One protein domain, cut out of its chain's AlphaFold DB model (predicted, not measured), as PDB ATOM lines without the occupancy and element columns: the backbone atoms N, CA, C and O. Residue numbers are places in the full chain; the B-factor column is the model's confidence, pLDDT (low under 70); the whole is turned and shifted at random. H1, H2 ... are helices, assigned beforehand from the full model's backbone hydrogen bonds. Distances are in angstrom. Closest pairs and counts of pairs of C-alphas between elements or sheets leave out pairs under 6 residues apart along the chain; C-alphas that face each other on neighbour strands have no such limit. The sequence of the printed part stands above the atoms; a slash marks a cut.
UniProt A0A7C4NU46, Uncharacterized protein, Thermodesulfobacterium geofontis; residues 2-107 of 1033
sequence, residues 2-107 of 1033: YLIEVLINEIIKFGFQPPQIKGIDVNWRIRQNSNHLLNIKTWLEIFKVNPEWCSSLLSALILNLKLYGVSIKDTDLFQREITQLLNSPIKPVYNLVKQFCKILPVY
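AT A GLANCE: This is residues 2 to 107 of the 1033 residues of an uncharacterized protein of Thermodesulfobacterium geofontis (UniProt A0A7C4NU46). Five helices lie roughly side by side along one axis, H3 among H1, H2 and H5, with H4 beside H2. A loop within residues 15 to 34 reaches past one end to Val 26. The 106 printed residues hold H1 to H5 in order, all helix, compact, radius of gyration of the C-alphas 14.3 A, spans 49 by 28 by 18 A.

HOW THE PARTS SIT: Start at H1, residues 2 to 14: Ile 8 touches Leu 57 of the hub H3, residues 55 to 68, closest C-alphas 6.0 A, the same way. H2, residues 35 to 49, forms a hairpin with H3, closest C-alphas Phe 47 and Leu 58, 6.9 A. H4, residues 79 to 86, only just touches H2, with 3 pairs of C-alphas within 8 A, Lys 48 and Leu 85 closest. H5, residues 91 to 101, touches H3, closest C-alphas Phe 100 and Ile 62, 5.6 A. Every O i to N i+4 pair is within hydrogen-bond range in H1, H3 and H4, 10 of 11 in H2, 5 of 7 in H5.

IN THESE COORDINATES: Find C-alpha 2 at (338.189, 323.188, 256.227); H1 runs 18.6 A, H2 21.7 A, H3 19.9 A, and H5 ends at C-alpha 101, (342.759, 347.140, 245.289).

THE WHOLE: Tyr 2 and Val 26 have the farthest C-alphas, 50.2 A. The H1 to H2 link is long; the printed part has no cut, and no printed residue is under 70.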
ATOM      1  N   TYR A   2     338.492 322.922 254.801       84.19
ATOM      2  CA  TYR A   2     338.189 323.188 256.227       84.19
ATOM      3  C   TYR A   2     339.417 323.596 257.067       84.19
ATOM      4  O   TYR A   2     339.391 324.628 257.722       84.19
ATOM      5  N   LEU A   3     340.523 322.847 256.973       89.12
ATOM      6  CA  LEU A   3     341.774 323.179 257.676       89.12
ATOM      7  C   LEU A   3     342.361 324.543 257.275       89.12
ATOM      8  O   LEU A   3     342.998 325.194 258.094       89.12
ATOM      9  N   ILE A   4     342.135 324.976 256.031       88.75
ATOM     10  CA  ILE A   4     342.596 326.281 255.540       88.75
ATOM     11  C   ILE A   4     341.774 327.387 256.191       88.75
ATOM     12  O   ILE A   4     342.351 328.359 256.653       88.75
ATOM     13  N   GLU A   5     340.456 327.218 256.300       88.62
ATOM     14  CA  GLU A   5     339.615 328.197 256.997       88.62
ATOM     15  C   GLU A   5     339.904 328.263 258.499       88.62
ATOM     16  O   GLU A   5     339.926 329.345 259.074       88.62
ATOM     17  N   VAL A   6     340.201 327.130 259.145       91.69
ATOM     18  CA  VAL A   6     340.667 327.139 260.541       91.69
ATOM     19  C   VAL A   6     341.966 327.940 260.664       91.69
ATOM     20  O   VAL A   6     342.051 328.825 261.509       91.69
ATOM     21  N   LEU A   7     342.946 327.691 259.787       92.38
ATOM     22  CA  LEU A   7     344.200 328.445 259.766       92.38
ATOM     23  C   LEU A   7     343.966 329.946 259.527       92.38
ATOM     24  O   LEU A   7     344.539 330.768 260.235       92.38
ATOM     25  N   ILE A   8     343.117 330.311 258.563       93.25
ATOM     26  CA  ILE A   8     342.773 331.708 258.262       93.25
ATOM     27  C   ILE A   8     342.124 332.378 259.473       93.25
ATOM     28  O   ILE A   8     342.515 333.488 259.825       93.25
ATOM     29  N   ASN A   9     341.186 331.712 260.144       93.25
ATOM     30  CA  ASN A   9     340.545 332.257 261.338       93.25
ATOM     31  C   ASN A   9     341.559 332.532 262.455       93.25
ATOM     32  O   ASN A   9     341.489 333.586 263.085       93.25
ATOM     33  N   GLU A  10     342.522 331.634 262.675       93.44
ATOM     34  CA  GLU A  10     343.587 331.854 263.660       93.44
ATOM     35  C   GLU A  10     344.545 332.982 263.242       93.44
ATOM     36  O   GLU A  10     344.934 333.791 264.083       93.44
ATOM     37  N   ILE A  11     344.853 333.126 261.945       93.06
ATOM     38  CA  ILE A  11     345.620 334.274 261.423       93.06
ATOM     39  C   ILE A  11     344.881 335.592 261.688       93.06
ATOM     40  O   ILE A  11     345.501 336.570 262.102       93.06
ATOM     41  N   ILE A  12     343.564 335.631 261.475       94.38
ATOM     42  CA  ILE A  12     342.751 336.834 261.705       94.38
ATOM     43  C   ILE A  12     342.731 337.193 263.195       94.38
ATOM     44  O   ILE A  12     342.913 338.361 263.538       94.38
ATOM     45  N   LYS A  13     342.567 336.199 264.080       91.12
ATOM     46  CA  LYS A  13     342.587 336.393 265.541       91.12
ATOM     47  C   LYS A  13     343.944 336.843 266.073       91.12
ATOM     48  O   LYS A  13     343.983 337.574 267.057       91.12
ATOM     49  N   PHE A  14     345.045 336.433 265.434       89.81
ATOM     50  CA  PHE A  14     346.392 336.884 265.803       89.81
ATOM     51  C   PHE A  14     346.537 338.414 265.714       89.81
ATOM     52  O   PHE A  14     347.334 339.006 266.440       89.81
ATOM     53  N   GLY A  15     345.724 339.057 264.871       86.25
ATOM     54  CA  GLY A  15     345.560 340.502 264.831       86.25
ATOM     55  C   GLY A  15     346.269 341.177 263.658       86.25
ATOM     56  O   GLY A  15     347.195 340.648 263.037       86.25
ATOM     57  N   PHE A  16     345.804 342.386 263.357       94.69
ATOM     58  CA  PHE A  16     346.331 343.249 262.305       94.69
ATOM     59  C   PHE A  16     347.224 344.340 262.901       94.69
ATOM     60  O   PHE A  16     346.991 344.797 264.018       94.69
ATOM     61  N   GLN A  17     348.238 344.779 262.156       94.94
ATOM     62  CA  GLN A  17     349.138 345.854 262.582       94.94
ATOM     63  C   GLN A  17     348.660 347.203 262.013       94.94
ATOM     64  O   GLN A  17     348.894 347.467 260.830       94.94
ATOM     65  N   PRO A  18     347.994 348.072 262.804       93.25
ATOM     66  CA  PRO A  18     347.514 349.369 262.325       93.25
ATOM     67  C   PRO A  18     348.673 350.322 261.990       93.25
ATOM     68  O   PRO A  18     349.759 350.186 262.560       93.25
ATOM     69  N   PRO A  19     348.461 351.322 261.110       91.25
ATOM     70  CA  PRO A  19     349.515 352.246 260.695       91.25
ATOM     71  C   PRO A  19     349.984 353.179 261.823       91.25
ATOM     72  O   PRO A  19     351.146 353.572 261.818       91.25
ATOM     73  N   GLN A  20     349.120 353.519 262.791       88.56
ATOM     74  CA  GLN A  20     349.445 354.342 263.974       88.56
ATOM     75  C   GLN A  20     350.252 355.610 263.645       88.56
ATOM     76  O   GLN A  20     351.340 355.838 264.174       88.56
ATOM     77  N   ILE A  21     349.723 356.435 262.738       84.44
ATOM     78  CA  ILE A  21     350.404 357.643 262.264       84.44
ATOM     79  C   ILE A  21     350.451 358.683 263.394       84.44
ATOM     80  O   ILE A  21     349.414 359.181 263.831       84.44
ATOM     81  N   LYS A  22     351.662 359.023 263.854       80.88
ATOM     82  CA  LYS A  22     351.934 359.994 264.938       80.88
ATOM     83  C   LYS A  22     352.491 361.331 264.425       80.88
ATOM     84  O   LYS A  22     353.093 362.084 265.186       80.88
ATOM     85  N   GLY A  23     352.310 361.601 263.134       80.38
ATOM     86  CA  GLY A  23     352.741 362.821 262.450       80.38
ATOM     87  C   GLY A  23     354.046 362.683 261.673       80.38
ATOM     88  O   GLY A  23     354.520 361.575 261.424       80.38
ATOM     89  N   ILE A  24     354.597 363.820 261.251       83.44
ATOM     90  CA  ILE A  24     355.816 363.900 260.439       83.44
ATOM     91  C   ILE A  24     356.936 364.479 261.308       83.44
ATOM     92  O   ILE A  24     356.719 365.422 262.069       83.44
ATOM     93  N   ASP A  25     358.122 363.881 261.247       81.00
ATOM     94  CA  ASP A  25     359.271 364.345 262.021       81.00
ATOM     95  C   ASP A  25     360.007 365.530 261.366       81.00
ATOM     96  O   ASP A  25     359.677 365.989 260.273       81.00
ATOM     97  N   VAL A  26     361.030 366.039 262.057       75.00
ATOM     98  CA  VAL A  26     361.858 367.171 261.597       75.00
ATOM     99  C   VAL A  26     362.646 366.853 260.315       75.00
ATOM    100  O   VAL A  26     363.099 367.762 259.632       75.00
ATOM    101  N   ASN A  27     362.773 365.566 259.975       73.38
ATOM    102  CA  ASN A  27     363.405 365.058 258.761       73.38
ATOM    103  C   ASN A  27     362.373 364.752 257.660       73.38
ATOM    104  O   ASN A  27     362.695 364.045 256.706       73.38
ATOM    105  N   TRP A  28     361.143 365.267 257.776       77.31
ATOM    106  CA  TRP A  28     360.039 365.059 256.833       77.31
ATOM    107  C   TRP A  28     359.603 363.594 256.674       77.31
ATOM    108  O   TRP A  28     358.940 363.264 255.690       77.31
ATOM    109  N   ARG A  29     359.924 362.723 257.645       79.81
ATOM    110  CA  ARG A  29     359.544 361.305 257.623       79.81
ATOM    111  C   ARG A  29     358.246 361.050 258.367       79.81
ATOM    112  O   ARG A  29     358.029 361.572 259.463       79.81
ATOM    113  N   ILE A  30     357.405 360.182 257.813       83.56
ATOM    114  CA  ILE A  30     356.148 359.780 258.454       83.56
ATOM    115  C   ILE A  30     356.460 358.847 259.633       83.56
ATOM    116  O   ILE A  30     357.004 357.752 259.447       83.56
ATOM    117  N   ARG A  31     356.078 359.255 260.851       85.88
ATOM    118  CA  ARG A  31     356.146 358.426 262.062       85.88
ATOM    119  C   ARG A  31     354.962 357.463 262.077       85.88
ATOM    120  O   ARG A  31     353.845 357.860 262.405       85.88
ATOM    121  N   GLN A  32     355.214 356.204 261.734       88.06
ATOM    122  CA  GLN A  32     354.203 355.147 261.640       88.06
ATOM    123  C   GLN A  32     354.724 353.809 262.181       88.06
ATOM    124  O   GLN A  32     355.931 353.627 262.347       88.06
ATOM    125  N   ASN A  33     353.819 352.857 262.404       90.69
ATOM    126  CA  ASN A  33     354.152 351.473 262.727       90.69
ATOM    127  C   ASN A  33     354.898 350.809 261.555       90.69
ATOM    128  O   ASN A  33     354.336 350.592 260.480       90.69
ATOM    129  N   SER A  34     356.160 350.439 261.781       88.19
ATOM    130  CA  SER A  34     357.021 349.764 260.800       88.19
ATOM    131  C   SER A  34     356.494 348.400 260.346       88.19
ATOM    132  O   SER A  34     356.833 347.952 259.254       88.19
ATOM    133  N   ASN A  35     355.660 347.741 261.156       93.81
ATOM    134  CA  ASN A  35     355.124 346.417 260.844       93.81
ATOM    135  C   ASN A  35     353.845 346.466 260.001       93.81
ATOM    136  O   ASN A  35     353.437 345.427 259.487       93.81
ATOM    137  N   HIS A  36     353.222 347.638 259.826       94.25
ATOM    138  CA  HIS A  36     351.964 347.776 259.085       94.25
ATOM    139  C   HIS A  36     352.085 347.241 257.652       94.25
ATOM    140  O   HIS A  36     351.347 346.344 257.244       94.25
ATOM    141  N   LEU A  37     353.080 347.728 256.904       93.81
ATOM    142  CA  LEU A  37     353.287 347.317 255.519       93.81
ATOM    143  C   LEU A  37     353.697 345.841 255.413       93.81
ATOM    144  O   LEU A  37     353.214 345.125 254.537       93.81
ATOM    145  N   LEU A  38     354.560 345.374 256.321       94.88
ATOM    146  CA  LEU A  38     354.999 343.978 256.367       94.88
ATOM    147  C   LEU A  38     353.822 343.029 256.635       94.88
ATOM    148  O   LEU A  38     353.738 341.965 256.024       94.88
ATOM    149  N   ASN A  39     352.888 343.426 257.502       95.38
ATOM    150  CA  ASN A  39     351.690 342.655 257.808       95.38
ATOM    151  C   ASN A  39     350.769 342.528 256.582       95.38
ATOM    152  O   ASN A  39     350.380 341.409 256.247       95.38
ATOM    153  N   ILE A  40     350.523 343.626 255.851       96.06
ATOM    154  CA  ILE A  40     349.757 343.600 254.590       96.06
ATOM    155  C   ILE A  40     350.426 342.665 253.573       96.06
ATOM    156  O   ILE A  40     349.762 341.791 253.016       96.06
ATOM    157  N   LYS A  41     351.743 342.805 253.356       95.81
ATOM    158  CA  LYS A  41     352.503 341.952 252.423       95.81
ATOM    159  C   LYS A  41     352.404 340.475 252.794       95.81
ATOM    160  O   LYS A  41     352.120 339.647 251.938       95.81
ATOM    161  N   THR A  42     352.557 340.151 254.077       95.31
ATOM    162  CA  THR A  42     352.478 338.768 254.573       95.31
ATOM    163  C   THR A  42     351.106 338.149 254.304       95.31
ATOM    164  O   THR A  42     351.018 337.026 253.814       95.31
ATOM    165  N   TRP A  43     350.020 338.879 254.578       96.25
ATOM    166  CA  TRP A  43     348.666 338.381 254.310       96.25
ATOM    167  C   TRP A  43     348.404 338.223 252.807       96.25
ATOM    168  O   TRP A  43     347.748 337.263 252.398       96.25
ATOM    169  N   LEU A  44     348.959 339.111 251.975       96.38
ATOM    170  CA  LEU A  44     348.896 338.979 250.519       96.38
ATOM    171  C   LEU A  44     349.684 337.776 249.995       96.38
ATOM    172  O   LEU A  44     349.192 337.104 249.094       96.38
ATOM    173  N   GLU A  45     350.862 337.468 250.542       95.62
ATOM    174  CA  GLU A  45     351.607 336.253 250.175       95.62
ATOM    175  C   GLU A  45     350.779 334.993 250.422       95.62
ATOM    176  O   GLU A  45     350.659 334.152 249.533       95.62
ATOM    177  N   ILE A  46     350.125 334.901 251.584       94.44
ATOM    178  CA  ILE A  46     349.245 333.773 251.916       94.44
ATOM    179  C   ILE A  46     348.062 333.714 250.942       94.44
ATOM    180  O   ILE A  46     347.756 332.651 250.402       94.44
ATOM    181  N   PHE A  47     347.421 334.854 250.672       95.62
ATOM    182  CA  PHE A  47     346.296 334.934 249.742       95.62
ATOM    183  C   PHE A  47     346.668 334.496 248.316       95.62
ATOM    184  O   PHE A  47     345.915 333.751 247.686       95.62
ATOM    185  N   LYS A  48     347.834 334.920 247.809       94.88
ATOM    186  CA  LYS A  48     348.305 334.631 246.442       94.88
ATOM    187  C   LYS A  48     348.494 333.133 246.173       94.88
ATOM    188  O   LYS A  48     348.411 332.734 245.012       94.88
ATOM    189  N   VAL A  49     348.706 332.309 247.207       92.44
ATOM    190  CA  VAL A  49     348.844 330.845 247.070       92.44
ATOM    191  C   VAL A  49     347.580 330.225 246.474       92.44
ATOM    192  O   VAL A  49     347.666 329.398 245.566       92.44
ATOM    193  N   ASN A  50     346.405 330.616 246.975       93.06
ATOM    194  CA  ASN A  50     345.119 330.187 246.434       93.06
ATOM    195  C   ASN A  50     344.023 331.231 246.742       93.06
ATOM    196  O   ASN A  50     343.325 331.114 247.751       93.06
ATOM    197  N   PRO A  51     343.846 332.238 245.865       94.50
ATOM    198  CA  PRO A  51     342.882 333.322 246.045       94.50
ATOM    199  C   PRO A  51     341.446 332.876 246.349       94.50
ATOM    200  O   PRO A  51     340.754 333.523 247.132       94.50
ATOM    201  N   GLU A  52     340.992 331.773 245.745       92.81
ATOM    202  CA  GLU A  52     339.638 331.247 245.947       92.81
ATOM    203  C   GLU A  52     339.447 330.727 247.376       92.81
ATOM    204  O   GLU A  52     338.485 331.090 248.047       92.81
ATOM    205  N   TRP A  53     340.380 329.909 247.868       91.81
ATOM    206  CA  TRP A  53     340.293 329.324 249.211       91.81
ATOM    207  C   TRP A  53     340.672 330.305 250.322       91.81
ATOM    208  O   TRP A  53     340.327 330.078 251.480       91.81
ATOM    209  N   CYS A  54     341.377 331.384 249.982       93.50
ATOM    210  CA  CYS A  54     341.829 332.407 250.919       93.50
ATOM    211  C   CYS A  54     340.976 333.687 250.898       93.50
ATOM    212  O   CYS A  54     341.388 334.699 251.464       93.50
ATOM    213  N   SER A  55     339.784 333.672 250.289       93.38
ATOM    214  CA  SER A  55     338.925 334.862 250.181       93.38
ATOM    215  C   SER A  55     338.590 335.490 251.537       93.38
ATOM    216  O   SER A  55     338.593 336.711 251.658       93.38
ATOM    217  N   SER A  56     338.373 334.672 252.574       94.50
ATOM    218  CA  SER A  56     338.084 335.128 253.943       94.50
ATOM    219  C   SER A  56     339.228 335.967 254.532       94.50
ATOM    220  O   SER A  56     338.974 336.968 255.205       94.50
ATOM    221  N   LEU A  57     340.485 335.633 254.208       95.81
ATOM    222  CA  LEU A  57     341.658 336.408 254.623       95.81
ATOM    223  C   LEU A  57     341.701 337.776 253.933       95.81
ATOM    224  O   LEU A  57     341.982 338.787 254.575       95.81
ATOM    225  N   LEU A  58     341.373 337.836 252.637       96.44
ATOM    226  CA  LEU A  58     341.310 339.105 251.909       96.44
ATOM    227  C   LEU A  58     340.145 339.980 252.392       96.44
ATOM    228  O   LEU A  58     340.323 341.185 252.564       96.44
ATOM    229  N   SER A  59     338.982 339.389 252.681       96.44
ATOM    230  CA  SER A  59     337.871 340.091 253.336       96.44
ATOM    231  C   SER A  59     338.297 340.680 254.683       96.44
ATOM    232  O   SER A  59     337.982 341.834 254.976       96.44
ATOM    233  N   ALA A  60     339.055 339.927 255.489       96.56
ATOM    234  CA  ALA A  60     339.583 340.408 256.766       96.56
ATOM    235  C   ALA A  60     340.555 341.571 256.568       96.56
ATOM    236  O   ALA A  60     340.505 342.556 257.305       96.56
ATOM    237  N   LEU A  61     341.423 341.476 255.559       96.56
ATOM    238  CA  LEU A  61     342.364 342.534 255.212       96.56
ATOM    239  C   LEU A  61     341.626 343.817 254.810       96.56
ATOM    240  O   LEU A  61     341.945 344.889 255.315       96.56
ATOM    241  N   ILE A  62     340.598 343.709 253.965       96.38
ATOM    242  CA  ILE A  62     339.736 344.834 253.573       96.38
ATOM    243  C   ILE A  62     339.108 345.500 254.803       96.38
ATOM    244  O   ILE A  62     339.167 346.724 254.924       96.38
ATOM    245  N   LEU A  63     338.532 344.714 255.722       95.38
ATOM    246  CA  LEU A  63     337.920 345.240 256.946       95.38
ATOM    247  C   LEU A  63     338.939 345.985 257.807       95.38
ATOM    248  O   LEU A  63     338.685 347.117 258.209       95.38
ATOM    249  N   ASN A  64     340.107 345.385 258.036       95.50
ATOM    250  CA  ASN A  64     341.175 346.002 258.814       95.50
ATOM    251  C   ASN A  64     341.666 347.311 258.181       95.50
ATOM    252  O   ASN A  64     341.776 348.317 258.876       95.50
ATOM    253  N   LEU A  65     341.881 347.345 256.863       94.75
ATOM    254  CA  LEU A  65     342.294 348.566 256.161       94.75
ATOM    255  C   LEU A  65     341.212 349.650 256.182       94.75
ATOM    256  O   LEU A  65     341.526 350.834 256.289       94.75
ATOM    257  N   LYS A  66     339.929 349.275 256.119       93.19
ATOM    258  CA  LYS A  66     338.819 350.224 256.292       93.19
ATOM    259  C   LYS A  66     338.784 350.788 257.709       93.19
ATOM    260  O   LYS A  66     338.607 351.993 257.849       93.19
ATOM    261  N   LEU A  67     338.962 349.945 258.726       93.12
ATOM    262  CA  LEU A  67     338.896 350.312 260.142       93.12
ATOM    263  C   LEU A  67     340.080 351.165 260.599       93.12
ATOM    264  O   LEU A  67     339.869 352.169 261.276       93.12
ATOM    265  N   TYR A  68     341.300 350.777 260.227       93.00
ATOM    266  CA  TYR A  68     342.551 351.377 260.702       93.00
ATOM    267  C   TYR A  68     343.176 352.380 259.727       93.00
ATOM    268  O   TYR A  68     344.054 353.151 260.115       93.00
ATOM    269  N   GLY A  69     342.728 352.396 258.472       91.19
ATOM    270  CA  GLY A  69     343.376 353.140 257.399       91.19
ATOM    271  C   GLY A  69     344.582 352.402 256.813       91.19
ATOM    272  O   GLY A  69     344.965 351.314 257.248       91.19
ATOM    273  N   VAL A  70     345.178 353.019 255.795       92.00
ATOM    274  CA  VAL A  70     346.338 352.503 255.066       92.00
ATOM    275  C   VAL A  70     347.403 353.590 254.986       92.00
ATOM    276  O   VAL A  70     347.077 354.749 254.732       92.00
ATOM    277  N   SER A  71     348.663 353.218 255.205       91.00
ATOM    278  CA  SER A  71     349.802 354.123 255.033       91.00
ATOM    279  C   SER A  71     350.862 353.469 254.156       91.00
ATOM    280  O   SER A  71     351.527 352.522 254.577       91.00
ATOM    281  N   ILE A  72     350.974 353.959 252.921       90.94
ATOM    282  CA  ILE A  72     351.928 353.495 251.910       90.94
ATOM    283  C   ILE A  72     352.616 354.728 251.334       90.94
ATOM    284  O   ILE A  72     351.950 355.680 250.923       90.94
ATOM    285  N   LYS A  73     353.947 354.709 251.324       89.00
ATOM    286  CA  LYS A  73     354.786 355.761 250.750       89.00
ATOM    287  C   LYS A  73     355.083 355.432 249.299       89.00
ATOM    288  O   LYS A  73     355.194 354.261 248.937       89.00
ATOM    289  N   ASP A  74     355.334 356.454 248.490       88.50
ATOM    290  CA  ASP A  74     355.760 356.242 247.103       88.50
ATOM    291  C   ASP A  74     357.036 355.406 246.994       88.50
ATOM    292  O   ASP A  74     357.201 354.593 246.085       88.50
ATOM    293  N   THR A  75     357.919 355.565 247.973       85.19
ATOM    294  CA  THR A  75     359.210 354.886 248.051       85.19
ATOM    295  C   THR A  75     359.116 353.427 248.505       85.19
ATOM    296  O   THR A  75     360.103 352.700 248.396       85.19
ATOM    297  N   ASP A  76     357.945 352.965 248.961       88.25
ATOM    298  CA  ASP A  76     357.721 351.570 249.364       88.25
ATOM    299  C   ASP A  76     357.563 350.619 248.159       88.25
ATOM    300  O   ASP A  76     357.632 349.394 248.323       88.25
ATOM    301  N   LEU A  77     357.348 351.172 246.955       89.31
ATOM    302  CA  LEU A  77     357.191 350.450 245.683       89.31
ATOM    303  C   LEU A  77     356.132 349.335 245.736       89.31
ATOM    304  O   LEU A  77     356.315 348.233 245.208       89.31
ATOM    305  N   PHE A  78     355.005 349.615 246.395       93.31
ATOM    306  CA  PHE A  78     353.929 348.644 246.611       93.31
ATOM    307  C   PHE A  78     353.234 348.195 245.309       93.31
ATOM    308  O   PHE A  78     352.559 347.166 245.286       93.31
ATOM    309  N   GLN A  79     353.452 348.902 244.198       92.88
ATOM    310  CA  GLN A  79     353.027 348.508 242.852       92.88
ATOM    311  C   GLN A  79     353.532 347.105 242.471       92.88
ATOM    312  O   GLN A  79     352.833 346.358 241.776       92.88
ATOM    313  N   ARG A  80     354.705 346.704 242.984       93.56
ATOM    314  CA  ARG A  80     355.257 345.349 242.814       93.56
ATOM    315  C   ARG A  80     354.344 344.282 243.416       93.56
ATOM    316  O   ARG A  80     354.095 343.258 242.785       93.56
ATOM    317  N   GLU A  81     353.800 344.538 244.604       95.50
ATOM    318  CA  GLU A  81     352.902 343.608 245.299       95.50
ATOM    319  C   GLU A  81     351.582 343.442 244.541       95.50
ATOM    320  O   GLU A  81     351.081 342.327 244.392       95.50
ATOM    321  N   ILE A  82     351.052 344.539 243.988       96.06
ATOM    322  CA  ILE A  82     349.853 344.511 243.140       96.06
ATOM    323  C   ILE A  82     350.116 343.749 241.849       96.06
ATOM    324  O   ILE A  82     349.316 342.906 241.458       96.06
ATOM    325  N   THR A  83     351.264 343.970 241.217       95.62
ATOM    326  CA  THR A  83     351.664 343.226 240.017       95.62
ATOM    327  C   THR A  83     351.720 341.722 240.293       95.62
ATOM    328  O   THR A  83     351.208 340.918 239.513       95.62
ATOM    329  N   GLN A  84     352.289 341.309 241.427       94.81
ATOM    330  CA  GLN A  84     352.310 339.900 241.821       94.81
ATOM    331  C   GLN A  84     350.905 339.356 242.117       94.81
ATOM    332  O   GLN A  84     350.581 338.246 241.697       94.81
ATOM    333  N   LEU A  85     350.058 340.141 242.788       96.19
ATOM    334  CA  LEU A  85     348.659 339.802 243.051       96.19
ATOM    335  C   LEU A  85     347.878 339.570 241.749       96.19
ATOM    336  O   LEU A  85     347.204 338.551 241.615       96.19
ATOM    337  N   LEU A  86     348.014 340.459 240.763       96.31
ATOM    338  CA  LEU A  86     347.355 340.354 239.454       96.31
ATOM    339  C   LEU A  86     347.879 339.197 238.589       96.31
ATOM    340  O   LEU A  86     347.233 338.787 237.625       96.31
ATOM    341  N   ASN A  87     349.038 338.640 238.941       95.00
ATOM    342  CA  ASN A  87     349.597 337.443 238.318       95.00
ATOM    343  C   ASN A  87     349.237 336.138 239.056       95.00
ATOM    344  O   ASN A  87     349.696 335.068 238.649       95.00
ATOM    345  N   SER A  88     348.408 336.211 240.103       94.44
ATOM    346  CA  SER A  88     347.793 335.058 240.778       94.44
ATOM    347  C   SER A  88     346.404 334.738 240.180       94.44
ATOM    348  O   SER A  88     345.841 335.573 239.464       94.44
ATOM    349  N   PRO A  89     345.818 333.542 240.409       93.75
ATOM    350  CA  PRO A  89     344.556 333.136 239.781       93.75
ATOM    351  C   PRO A  89     343.334 333.804 240.441       93.75
ATOM    352  O   PRO A  89     342.491 333.160 241.058       93.75
ATOM    353  N   ILE A  90     343.218 335.124 240.284       95.44
ATOM    354  CA  ILE A  90     342.214 335.970 240.949       95.44
ATOM    355  C   ILE A  90     340.809 335.893 240.344       95.44
ATOM    356  O   ILE A  90     339.875 336.438 240.922       95.44
ATOM    357  N   LYS A  91     340.624 335.240 239.189       94.19
ATOM    358  CA  LYS A  91     339.344 335.210 238.454       94.19
ATOM    359  C   LYS A  91     338.122 334.835 239.322       94.19
ATOM    360  O   LYS A  91     337.119 335.538 239.194       94.19
ATOM    361  N   PRO A  92     338.167 333.812 240.205       93.31
ATOM    362  CA  PRO A  92     337.018 333.437 241.042       93.31
ATOM    363  C   PRO A  92     336.618 334.506 242.068       93.31
ATOM    364  O   PRO A  92     335.462 334.578 242.471       93.31
ATOM    365  N   VAL A  93     337.566 335.355 242.468       95.06
ATOM    366  CA  VAL A  93     337.415 336.371 243.523       95.06
ATOM    367  C   VAL A  93     337.727 337.777 243.005       95.06
ATOM    368  O   VAL A  93     338.075 338.670 243.774       95.06
ATOM    369  N   TYR A  94     337.587 337.994 241.692       96.25
ATOM    370  CA  TYR A  94     338.008 339.227 241.024       96.25
ATOM    371  C   TYR A  94     337.359 340.472 241.635       96.25
ATOM    372  O   TYR A  94     338.043 341.460 241.886       96.25
ATOM    373  N   ASN A  95     336.057 340.404 241.935       95.94
ATOM    374  CA  ASN A  95     335.336 341.503 242.573       95.94
ATOM    375  C   ASN A  95     335.941 341.860 243.944       95.94
ATOM    376  O   ASN A  95     336.200 343.029 244.211       95.94
ATOM    377  N   LEU A  96     336.249 340.860 244.776       95.44
ATOM    378  CA  LEU A  96     336.854 341.064 246.096       95.44
ATOM    379  C   LEU A  96     338.285 341.619 245.990       95.44
ATOM    380  O   LEU A  96     338.639 342.555 246.704       95.44
ATOM    381  N   VAL A  97     339.088 341.105 245.051       96.88
ATOM    382  CA  VAL A  97     340.430 341.632 244.749       96.88
ATOM    383  C   VAL A  97     340.355 343.085 244.307       96.88
ATOM    384  O   VAL A  97     341.143 343.907 244.766       96.88
ATOM    385  N   LYS A  98     339.377 343.432 243.474       95.19
ATOM    386  CA  LYS A  98     339.164 344.804 243.030       95.19
ATOM    387  C   LYS A  98     338.703 345.719 244.173       95.19
ATOM    388  O   LYS A  98     339.195 346.843 244.265       95.19
ATOM    389  N   GLN A  99     337.831 345.243 245.069       94.88
ATOM    390  CA  GLN A  99     337.441 345.964 246.290       94.88
ATOM    391  C   GLN A  99     338.655 346.259 247.183       94.88
ATOM    392  O   GLN A  99     338.814 347.392 247.633       94.88
ATOM    393  N   PHE A 100     339.533 345.271 247.390       95.75
ATOM    394  CA  PHE A 100     340.804 345.452 248.097       95.75
ATOM    395  C   PHE A 100     341.692 346.483 247.400       95.75
ATOM    396  O   PHE A 100     342.117 347.463 248.008       95.75
ATOM    397  N   CYS A 101     341.912 346.290 246.103       95.19
ATOM    398  CA  CYS A 101     342.759 347.140 245.289       95.19
ATOM    399  C   CYS A 101     342.320 348.608 245.358       95.19
ATOM    400  O   CYS A 101     343.165 349.473 245.552       95.19
ATOM    401  N   LYS A 102     341.016 348.896 245.295       92.69
ATOM    402  CA  LYS A 102     340.461 350.261 245.315       92.69
ATOM    403  C   LYS A 102     340.707 351.026 246.627       92.69
ATOM    404  O   LYS A 102     340.560 352.243 246.651       92.69
ATOM    405  N   ILE A 103     341.062 350.338 247.717       92.56
ATOM    406  CA  ILE A 103     341.412 350.967 249.006       92.56
ATOM    407  C   ILE A 103     342.840 351.529 248.979       92.56
ATOM    408  O   ILE A 103     343.154 352.446 249.735       92.56
ATOM    409  N   LEU A 104     343.704 350.985 248.123       93.81
ATOM    410  CA  LEU A 104     345.132 351.266 248.144       93.81
ATOM    411  C   LEU A 104     345.482 352.508 247.313       93.81
ATOM    412  O   LEU A 104     345.183 352.543 246.118       93.81
ATOM    413  N   PRO A 105     346.189 353.491 247.891       92.69
ATOM    414  CA  PRO A 105     346.601 354.690 247.178       92.69
ATOM    415  C   PRO A 105     347.908 354.452 246.411       92.69
ATOM    416  O   PRO A 105     348.935 355.021 246.756       92.69
ATOM    417  N   VAL A 106     347.907 353.558 245.418       91.50
ATOM    418  CA  VAL A 106     349.149 353.110 244.747       91.50
ATOM    419  C   VAL A 106     349.112 353.182 243.221       91.50
ATOM    420  O   VAL A 106     350.117 352.882 242.594       91.50
ATOM    421  N   TYR A 107     347.990 353.578 242.603       89.75
ATOM    422  CA  TYR A 107     347.784 353.548 241.139       89.75
ATOM    423  C   TYR A 107     348.331 354.779 240.413       89.75
ATOM    424  O   TYR A 107     347.613 355.464 239.669       89.75
TER     425      TYR A 107